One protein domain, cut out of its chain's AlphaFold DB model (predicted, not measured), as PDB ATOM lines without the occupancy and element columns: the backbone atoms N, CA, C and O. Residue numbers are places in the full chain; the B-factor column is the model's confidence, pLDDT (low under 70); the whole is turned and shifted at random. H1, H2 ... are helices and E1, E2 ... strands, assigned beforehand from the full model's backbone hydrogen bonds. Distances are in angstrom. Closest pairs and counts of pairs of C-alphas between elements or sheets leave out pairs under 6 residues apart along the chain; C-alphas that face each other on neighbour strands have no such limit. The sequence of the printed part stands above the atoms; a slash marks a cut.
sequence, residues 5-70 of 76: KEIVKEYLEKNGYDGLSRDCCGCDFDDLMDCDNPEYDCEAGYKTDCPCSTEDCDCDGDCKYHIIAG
ATOM      1  N   LYS A   5      64.582  80.129  92.796       88.75
ATOM      2  CA  LYS A   5      64.823  78.879  92.064       88.75
ATOM      3  C   LYS A   5      65.106  77.704  93.004       88.75
ATOM      4  O   LYS A   5      64.518  76.642  92.834       88.75
ATOM      5  N   GLU A   6      65.954  77.892  94.016       91.88
ATOM      6  CA  GLU A   6      66.253  76.846  95.008       91.88
ATOM      7  C   GLU A   6      65.027  76.487  95.857       91.88
ATOM      8  O   GLU A   6      64.756  75.307  96.055       91.88
ATOM      9  N   ILE A   7      64.252  77.485  96.300       92.69
ATOM     10  CA  ILE A   7      63.025  77.260  97.085       92.69
ATOM     11  C   ILE A   7      62.001  76.456  96.275       92.69
ATOM     12  O   ILE A   7      61.397  75.516  96.794       92.69
ATOM     13  N   VAL A   8      61.795  76.814  95.006       91.31
ATOM     14  CA  VAL A   8      60.833  76.111  94.150       91.31
ATOM     15  C   VAL A   8      61.325  74.715  93.797       91.31
ATOM     16  O   VAL A   8      60.542  73.773  93.886       91.31
ATOM     17  N   LYS A   9      62.616  74.543  93.494       92.88
ATOM     18  CA  LYS A   9      63.200  73.217  93.272       92.88
ATOM     19  C   LYS A   9      62.979  72.294  94.472       92.88
ATOM     20  O   LYS A   9      62.468  71.193  94.294       92.88
ATOM     21  N   GLU A  10      63.276  72.762  95.685       94.56
ATOM     22  CA  GLU A  10      63.073  71.977  96.910       94.56
ATOM     23  C   GLU A  10      61.594  71.599  97.101       94.56
ATOM     24  O   GLU A  10      61.277  70.469  97.479       94.56
ATOM     25  N   TYR A  11      60.667  72.518  96.807       93.75
ATOM     26  CA  TYR A  11      59.233  72.227  96.846       93.75
ATOM     27  C   TYR A  11      58.838  71.142  95.836       93.75
ATOM     28  O   TYR A  11      58.124  70.206  96.201       93.75
ATOM     29  N   LEU A  12      59.291  71.246  94.587       93.50
ATOM     30  CA  LEU A  12      58.977  70.281  93.534       93.50
ATOM     31  C   LEU A  12      59.506  68.886  93.886       93.50
ATOM     32  O   LEU A  12      58.730  67.932  93.901       93.50
ATOM     33  N   GLU A  13      60.780  68.783  94.281       94.44
ATOM     34  CA  GLU A  13      61.421  67.525  94.689       94.44
ATOM     35  C   GLU A  13      60.693  66.877  95.873       94.44
ATOM     36  O   GLU A  13      60.358  65.692  95.845       94.44
ATOM     37  N   LYS A  14      60.381  67.666  96.909       95.81
ATOM     38  CA  LYS A  14      59.704  67.176  98.117       95.81
ATOM     39  C   LYS A  14      58.297  66.645  97.844       95.81
ATOM     40  O   LYS A  14      57.830  65.769  98.571       95.81
ATOM     41  N   ASN A  15      57.617  67.184  96.836       93.69
ATOM     42  CA  ASN A  15      56.267  66.770  96.458       93.69
ATOM     43  C   ASN A  15      56.248  65.798  95.263       93.69
ATOM     44  O   ASN A  15      55.179  65.319  94.893       93.69
ATOM     45  N   GLY A  16      57.412  65.458  94.699       92.31
ATOM     46  CA  GLY A  16      57.546  64.499  93.605       92.31
ATOM     47  C   GLY A  16      57.069  65.016  92.246       92.31
ATOM     48  O   GLY A  16      56.634  64.208  91.428       92.31
ATOM     49  N   TYR A  17      57.106  66.327  92.026       93.94
ATOM     50  CA  TYR A  17      56.906  66.930  90.708       93.94
ATOM     51  C   TYR A  17      58.211  66.899  89.909       93.94
ATOM     52  O   TYR A  17      59.287  66.844  90.499       93.94
ATOM     53  N   ASP A  18      58.111  66.977  88.586       93.38
ATOM     54  CA  ASP A  18      59.273  66.914  87.689       93.38
ATOM     55  C   ASP A  18      59.693  68.292  87.156       93.38
ATOM     56  O   ASP A  18      60.765  68.436  86.572       93.38
ATOM     57  N   GLY A  19      58.855  69.312  87.356       92.38
ATOM     58  CA  GLY A  19      59.129  70.666  86.898       92.38
ATOM     59  C   GLY A  19      57.920  71.589  86.985       92.38
ATOM     60  O   GLY A  19      56.965  71.332  87.728       92.38
ATOM     61  N   LEU A  20      57.978  72.670  86.214       91.38
ATOM     62  CA  LEU A  20      56.903  73.645  86.072       91.38
ATOM     63  C   LEU A  20      56.346  73.625  84.653       91.38
ATOM     64  O   LEU A  20      57.091  73.430  83.696       91.38
ATOM     65  N   SER A  21      55.054  73.890  84.522       88.88
ATOM     66  CA  SER A  21      54.360  74.019  83.243       88.88
ATOM     67  C   SER A  21      53.412  75.204  83.231       88.88
ATOM     68  O   SER A  21      52.790  75.514  84.247       88.88
ATOM     69  N   ARG A  22      53.249  75.803  82.057       86.38
ATOM     70  CA  ARG A  22      52.194  76.757  81.734       86.38
ATOM     71  C   ARG A  22      51.930  76.694  80.235       86.38
ATOM     72  O   ARG A  22      52.843  76.947  79.448       86.38
ATOM     73  N   ASP A  23      50.693  76.400  79.856       79.94
ATOM     74  CA  ASP A  23      50.291  76.221  78.459       79.94
ATOM     75  C   ASP A  23      51.255  75.267  77.725       79.94
ATOM     76  O   ASP A  23      51.364  74.097  78.086       79.94
ATOM     77  N   CYS A  24      52.000  75.787  76.747       77.62
ATOM     78  CA  CYS A  24      52.982  75.057  75.950       77.62
ATOM     79  C   CYS A  24      54.437  75.229  76.383       77.62
ATOM     80  O   CYS A  24      55.356  74.771  75.707       77.62
ATOM     81  N   CYS A  25      54.656  75.894  77.511       80.94
ATOM     82  CA  CYS A  25      55.962  76.046  78.121       80.94
ATOM     83  C   CYS A  25      56.082  75.087  79.305       80.94
ATOM     84  O   CYS A  25      55.213  75.038  80.176       80.94
ATOM     85  N   GLY A  26      57.182  74.346  79.368       87.44
ATOM     86  CA  GLY A  26      57.527  73.539  80.527       87.44
ATOM     87  C   GLY A  26      59.031  73.528  80.728       87.44
ATOM     88  O   GLY A  26      59.772  73.426  79.755       87.44
ATOM     89  N   CYS A  27      59.467  73.631  81.980       89.19
ATOM     90  CA  CYS A  27      60.870  73.502  82.368       89.19
ATOM     91  C   CYS A  27      61.009  72.417  83.433       89.19
ATOM     92  O   CYS A  27      60.201  72.344  84.364       89.19
ATOM     93  N   ASP A  28      62.008  71.559  83.276       91.50
ATOM     94  CA  ASP A  28      62.351  70.529  84.248       91.50
ATOM     95  C   ASP A  28      63.453  71.023  85.194       91.50
ATOM     96  O   ASP A  28      63.713  72.218  85.307       91.50
ATOM     97  N   PHE A  29      64.077  70.130  85.960       91.94
ATOM     98  CA  PHE A  29      65.111  70.527  86.914       91.94
ATOM     99  C   PHE A  29      66.421  71.022  86.288       91.94
ATOM    100  O   PHE A  29      67.182  71.691  87.002       91.94
ATOM    101  N   ASP A  30      66.687  70.713  85.017       89.81
ATOM    102  CA  ASP A  30      67.902  71.126  84.314       89.81
ATOM    103  C   ASP A  30      67.778  72.573  83.808       89.81
ATOM    104  O   ASP A  30      68.722  73.355  83.950       89.81
ATOM    105  N   ASP A  31      66.598  72.964  83.317       88.00
ATOM    106  CA  ASP A  31      66.285  74.303  82.789       88.00
ATOM    107  C   ASP A  31      65.255  75.080  83.637       88.00
ATOM    108  O   ASP A  31      64.626  76.037  83.180       88.00
ATOM    109  N   LEU A  32      65.111  74.711  84.917       89.06
ATOM    110  CA  LEU A  32      64.117  75.292  85.824       89.06
ATOM    111  C   LEU A  32      64.225  76.823  85.878       89.06
ATOM    112  O   LEU A  32      65.231  77.357  86.363       89.06
ATOM    113  N   MET A  33      63.161  77.513  85.459       86.44
ATOM    114  CA  MET A  33      63.073  78.982  85.408       86.44
ATOM    115  C   MET A  33      64.146  79.660  84.530       86.44
ATOM    116  O   MET A  33      64.534  80.789  84.821       86.44
ATOM    117  N   ASP A  34      64.636  79.006  83.469       83.69
ATOM    118  CA  ASP A  34      65.635  79.587  82.544       83.69
ATOM    119  C   ASP A  34      65.066  80.697  81.635       83.69
ATOM    120  O   ASP A  34      65.795  81.427  80.975       83.69
ATOM    121  N   CYS A  35      63.746  80.899  81.650       74.88
ATOM    122  CA  CYS A  35      63.081  82.033  81.007       74.88
ATOM    123  C   CYS A  35      63.323  83.387  81.711       74.88
ATOM    124  O   CYS A  35      62.700  84.380  81.335       74.88
ATOM    125  N   ASP A  36      64.160  83.426  82.760       66.12
ATOM    126  CA  ASP A  36      64.421  84.577  83.645       66.12
ATOM    127  C   ASP A  36      63.164  85.185  84.303       66.12
ATOM    128  O   ASP A  36      63.221  86.227  84.961       66.12
ATOM    129  N   ASN A  37      62.014  84.527  84.162       65.19
ATOM    130  CA  ASN A  37      60.736  84.989  84.666       65.19
ATOM    131  C   ASN A  37      59.909  83.788  85.137       65.19
ATOM    132  O   ASN A  37      59.152  83.225  84.344       65.19
ATOM    133  N   PRO A  38      60.032  83.368  86.410       64.19
ATOM    134  CA  PRO A  38      59.041  82.485  86.999       64.19
ATOM    135  C   PRO A  38      57.719  83.247  87.044       64.19
ATOM    136  O   PRO A  38      57.463  84.024  87.968       64.19
ATOM    137  N   GLU A  39      56.907  83.086  86.004       68.31
ATOM    138  CA  GLU A  39      55.585  83.678  85.987       68.31
ATOM    139  C   GLU A  39      54.767  83.087  87.141       68.31
ATOM    140  O   GLU A  39      54.911  81.920  87.517       68.31
ATOM    141  N   TYR A  40      53.930  83.920  87.758       73.12
ATOM    142  CA  TYR A  40      53.151  83.544  88.943       73.12
ATOM    143  C   TYR A  40      52.096  82.463  88.662       73.12
ATOM    144  O   TYR A  40      51.425  82.014  89.588       73.12
ATOM    145  N   ASP A  41      51.923  82.089  87.399       84.50
ATOM    146  CA  ASP A  41      50.978  81.101  86.897       84.50
ATOM    147  C   ASP A  41      51.657  79.833  86.360       84.50
ATOM    148  O   ASP A  41      50.976  78.952  85.843       84.50
ATOM    149  N   CYS A  42      52.978  79.696  86.518       87.94
ATOM    150  CA  CYS A  42      53.632  78.408  86.341       87.94
ATOM    151  C   CYS A  42      53.165  77.431  87.428       87.94
ATOM    152  O   CYS A  42      53.344  77.665  88.626       87.94
ATOM    153  N   GLU A  43      52.612  76.301  87.004       91.56
ATOM    154  CA  GLU A  43      52.097  75.263  87.888       91.56
ATOM    155  C   GLU A  43      53.068  74.086  87.988       91.56
ATOM    156  O   GLU A  43      53.759  73.739  87.033       91.56
ATOM    157  N   ALA A  44      53.114  73.447  89.158       92.19
ATOM    158  CA  ALA A  44      53.892  72.230  89.349       92.19
ATOM    159  C   ALA A  44      53.279  71.069  88.553       92.19
ATOM    160  O   ALA A  44      52.074  70.813  88.639       92.19
ATOM    161  N   GLY A  45      54.116  70.345  87.813       92.06
ATOM    162  CA  GLY A  45      53.655  69.289  86.921       92.06
ATOM    163  C   GLY A  45      54.580  68.086  86.846       92.06
ATOM    164  O   GLY A  45      55.627  68.022  87.492       92.06
ATOM    165  N   TYR A  46      54.149  67.108  86.058       90.69
ATOM    166  CA  TYR A  46      54.851  65.844  85.852       90.69
ATOM    167  C   TYR A  46      55.292  65.712  84.403       90.69
ATOM    168  O   TYR A  46      54.571  66.132  83.495       90.69
ATOM    169  N   LYS A  47      56.456  65.099  84.200       89.25
ATOM    170  CA  LYS A  47      57.010  64.855  82.871       89.25
ATOM    171  C   LYS A  47      56.225  63.730  82.202       89.25
ATOM    172  O   LYS A  47      56.015  62.675  82.794       89.25
ATOM    173  N   THR A  48      55.791  63.966  80.972       84.44
ATOM    174  CA  THR A  48      55.116  62.978  80.131       84.44
ATOM    175  C   THR A  48      55.734  62.974  78.748       84.44
ATOM    176  O   THR A  48      56.176  64.014  78.250       84.44
ATOM    177  N   ASP A  49      55.742  61.807  78.116       81.06
ATOM    178  CA  ASP A  49      56.190  61.687  76.737       81.06
ATOM    179  C   ASP A  49      55.247  62.479  75.825       81.06
ATOM    180  O   ASP A  49      54.021  62.410  75.957       81.06
ATOM    181  N   CYS A  50      55.826  63.275  74.923       74.62
ATOM    182  CA  CYS A  50      55.046  63.934  73.888       74.62
ATOM    183  C   CYS A  50      54.696  62.878  72.829       74.62
ATOM    184  O   CYS A  50      55.607  62.240  72.296       74.62
ATOM    185  N   PRO A  51      53.411  62.675  72.483       65.81
ATOM    186  CA  PRO A  51      53.039  61.685  71.482       65.81
ATOM    187  C   PRO A  51      53.514  62.024  70.059       65.81
ATOM    188  O   PRO A  51      53.274  61.201  69.185       65.81
ATOM    189  N   CYS A  52      54.178  63.174  69.821       58.66
ATOM    190  CA  CYS A  52      54.869  63.650  68.600       58.66
ATOM    191  C   CYS A  52      54.218  63.356  67.225       58.66
ATOM    192  O   CYS A  52      54.825  63.622  66.188       58.66
ATOM    193  N   SER A  53      52.991  62.840  67.167       58.09
ATOM    194  CA  SER A  53      52.195  62.695  65.960       58.09
ATOM    195  C   SER A  53      51.590  64.059  65.669       58.09
ATOM    196  O   SER A  53      50.736  64.552  66.401       58.09
ATOM    197  N   THR A  54      52.122  64.680  64.625       54.66
ATOM    198  CA  THR A  54      52.125  66.108  64.278       54.66
ATOM    199  C   THR A  54      50.768  66.760  63.961       54.66
ATOM    200  O   THR A  54      50.724  67.683  63.159       54.66
ATOM    201  N   GLU A  55      49.666  66.336  64.579       55.81
ATOM    202  CA  GLU A  55      48.369  67.040  64.510       55.81
ATOM    203  C   GLU A  55      47.693  67.240  65.883       55.81
ATOM    204  O   GLU A  55      46.831  68.104  65.991       55.81
ATOM    205  N   ASP A  56      48.130  66.531  66.935       56.12
ATOM    206  CA  ASP A  56      47.537  66.601  68.290       56.12
ATOM    207  C   ASP A  56      48.473  67.226  69.347       56.12
ATOM    208  O   ASP A  56      48.174  67.229  70.541       56.12
ATOM    209  N   CYS A  57      49.646  67.721  68.942       64.19
ATOM    210  CA  CYS A  57      50.527  68.449  69.851       64.19
ATOM    211  C   CYS A  57      50.142  69.929  69.833       64.19
ATOM    212  O   CYS A  57      50.459  70.637  68.880       64.19
ATOM    213  N   ASP A  58      49.509  70.392  70.912       63.59
ATOM    214  CA  ASP A  58      49.101  71.792  71.105       63.59
ATOM    215  C   ASP A  58      50.278  72.795  71.054       63.59
ATOM    216  O   ASP A  58      50.063  74.003  70.994       63.59
ATOM    217  N   CYS A  59      51.523  72.302  71.057       65.81
ATOM    218  CA  CYS A  59      52.755  73.064  71.252       65.81
ATOM    219  C   CYS A  59      53.705  72.997  70.048       65.81
ATOM    220  O   CYS A  59      54.914  72.827  70.206       65.81
ATOM    221  N   ASP A  60      53.138  73.087  68.843       61.88
ATOM    222  CA  ASP A  60      53.835  73.150  67.547       61.88
ATOM    223  C   ASP A  60      54.765  71.956  67.222       61.88
ATOM    224  O   ASP A  60      55.517  71.991  66.250       61.88
ATOM    225  N   GLY A  61      54.687  70.851  67.974       61.09
ATOM    226  CA  GLY A  61      55.256  69.551  67.593       61.09
ATOM    227  C   GLY A  61      56.773  69.365  67.744       61.09
ATOM    228  O   GLY A  61      57.249  68.254  67.519       61.09
ATOM    229  N   ASP A  62      57.531  70.381  68.167       64.69
ATOM    230  CA  ASP A  62      59.001  70.312  68.323       64.69
ATOM    231  C   ASP A  62      59.476  69.956  69.753       64.69
ATOM    232  O   ASP A  62      60.667  70.013  70.082       64.69
ATOM    233  N   CYS A  63      58.560  69.566  70.637       71.81
ATOM    234  CA  CYS A  63      58.845  69.263  72.039       71.81
ATOM    235  C   CYS A  63      59.145  67.770  72.268       71.81
ATOM    236  O   CYS A  63      58.394  66.886  71.867       71.81
ATOM    237  N   LYS A  64      60.256  67.477  72.966       76.06
ATOM    238  CA  LYS A  64      60.663  66.101  73.329       76.06
ATOM    239  C   LYS A  64      59.779  65.475  74.411       76.06
ATOM    240  O   LYS A  64      59.670  64.258  74.484       76.06
ATOM    241  N   TYR A  65      59.224  66.303  75.285       81.81
ATOM    242  CA  TYR A  65      58.363  65.920  76.398       81.81
ATOM    243  C   TYR A  65      57.427  67.085  76.718       81.81
ATOM    244  O   TYR A  65      57.723  68.226  76.362       81.81
ATOM    245  N   HIS A  66      56.339  66.804  77.429       84.25
ATOM    246  CA  HIS A  66      55.504  67.828  78.050       84.25
ATOM    247  C   HIS A  66      55.622  67.752  79.571       84.25
ATOM    248  O   HIS A  66      55.897  66.691  80.135       84.25
ATOM    249  N   ILE A  67      55.390  68.879  80.238       87.50
ATOM    250  CA  ILE A  67      55.098  68.900  81.669       87.50
ATOM    251  C   ILE A  67      53.622  69.234  81.804       87.50
ATOM    252  O   ILE A  67      53.174  70.250  81.281       87.50
ATOM    253  N   ILE A  68      52.869  68.359  82.464       86.62
ATOM    254  CA  ILE A  68      51.436  68.559  82.675       86.62
ATOM    255  C   ILE A  68      51.157  68.841  84.148       86.62
ATOM    256  O   ILE A  68      51.517  68.054  85.032       86.62
ATOM    257  N   ALA A  69      50.516  69.977  84.414       85.50
ATOM    258  CA  ALA A  69      50.017  70.322  85.736       85.50
ATOM    259  C   ALA A  69      48.816  69.440  86.117       85.50
ATOM    260  O   ALA A  69      48.000  69.051  85.278       85.50
ATOM    261  N   GLY A  70      48.685  69.125  87.407       77.75
ATOM    262  CA  GLY A  70      47.525  68.404  87.939       77.75
ATOM    263  C   GLY A  70      47.787  66.936  88.273       77.75
ATOM    264  O   GLY A  70      48.575  66.629  89.165       77.75
TER     265      GLY A  70
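This is residues 5 to 70 of the 76 residues of an uncharacterized protein of viral metagenome (UniProt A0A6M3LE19). A small sheet of four strands, curled like part of a barrel so far that its edge strands E2 and E4 come close together, has the helix H1 at one end of the long axis and the loop of residues 50 to 64 reaching away at the other. A second long loop, residues 29 to 42, joins E2 to E3. Read along the 66 printed residues and you meet H1, E1, E2, E3 and E4; the sheet's order is E2 E1 E3 E4, all antiparallel. The class is mixed, helices and strands, though only 31 residues, under half, are in named elements. The whole is compact, with a radius of gyration of the C-alphas of 11.9 A, and elongated, spanning 37 by 23 by 19 A.

Start at the inner strands E1, residues 19 to 22, and E3, residues 43 to 49, which are antiparallel: N 21 and O 43 are 2.8 A apart, within hydrogen-bond range. Beside E1 find the edge strand E2, residues 25 to 28, its hairpin partner, at 175 degrees; N 22 and O 25 are 2.8 A apart. Beside E3 find the other edge strand, E4, residues 65 to 69, also a hairpin, at 144 degrees; N 48 and O 66 are 2.9 A apart. The pairing is staggered: E3 pairs with E1 over residues 43 to 45 and with E4 over 45 to 49. The sheet is strongly twisted and curled, and the closest C-alphas of E2 and E4, Gly 26 and Ile 67, are 5.4 A apart. H1, residues 5 to 15, is on one face of the sheet, two layers, a helix over a sheet, at a height over the sheet of 8.9 A on a local plane of only just 6 C-alphas. It lies over E1, on which 4 of its C-alphas fall when dropped onto the local plane, and only just not over E3, on which 2 fall; it runs across the strands, at 86 degrees to E1 on the local plane, and the closest C-alphas of H1 and E1, those of Leu 12 and Gly 19, are 6.6 A apart. In H1 every O i to N i+4 pair is within hydrogen-bond range.

Find C-alpha 5 at (64.823, 78.879, 92.064); from there H1 runs 15.5 A to Asn 15. E1 starts at C-alpha 19, (59.129, 70.666, 86.898), and spans 10.6 A; E2 spans 10.4 A. E3, the longest strand, covers 18.0 A, and E4 runs 13.3 A to C-alpha 69 at (50.017, 70.322, 85.736).

Look for the two C-alphas farthest apart at Ile 7 and Glu 55, 37.2 A. The printed part has no cut. The links H1 to E1 and E1 to E2 are tight; E2 to E3, 14 residues, and E3 to E4, 15 residues, are long. The mean pLDDT of the printed part is 81.2, and residues 36 to 39 and 51 to 62 are under 70.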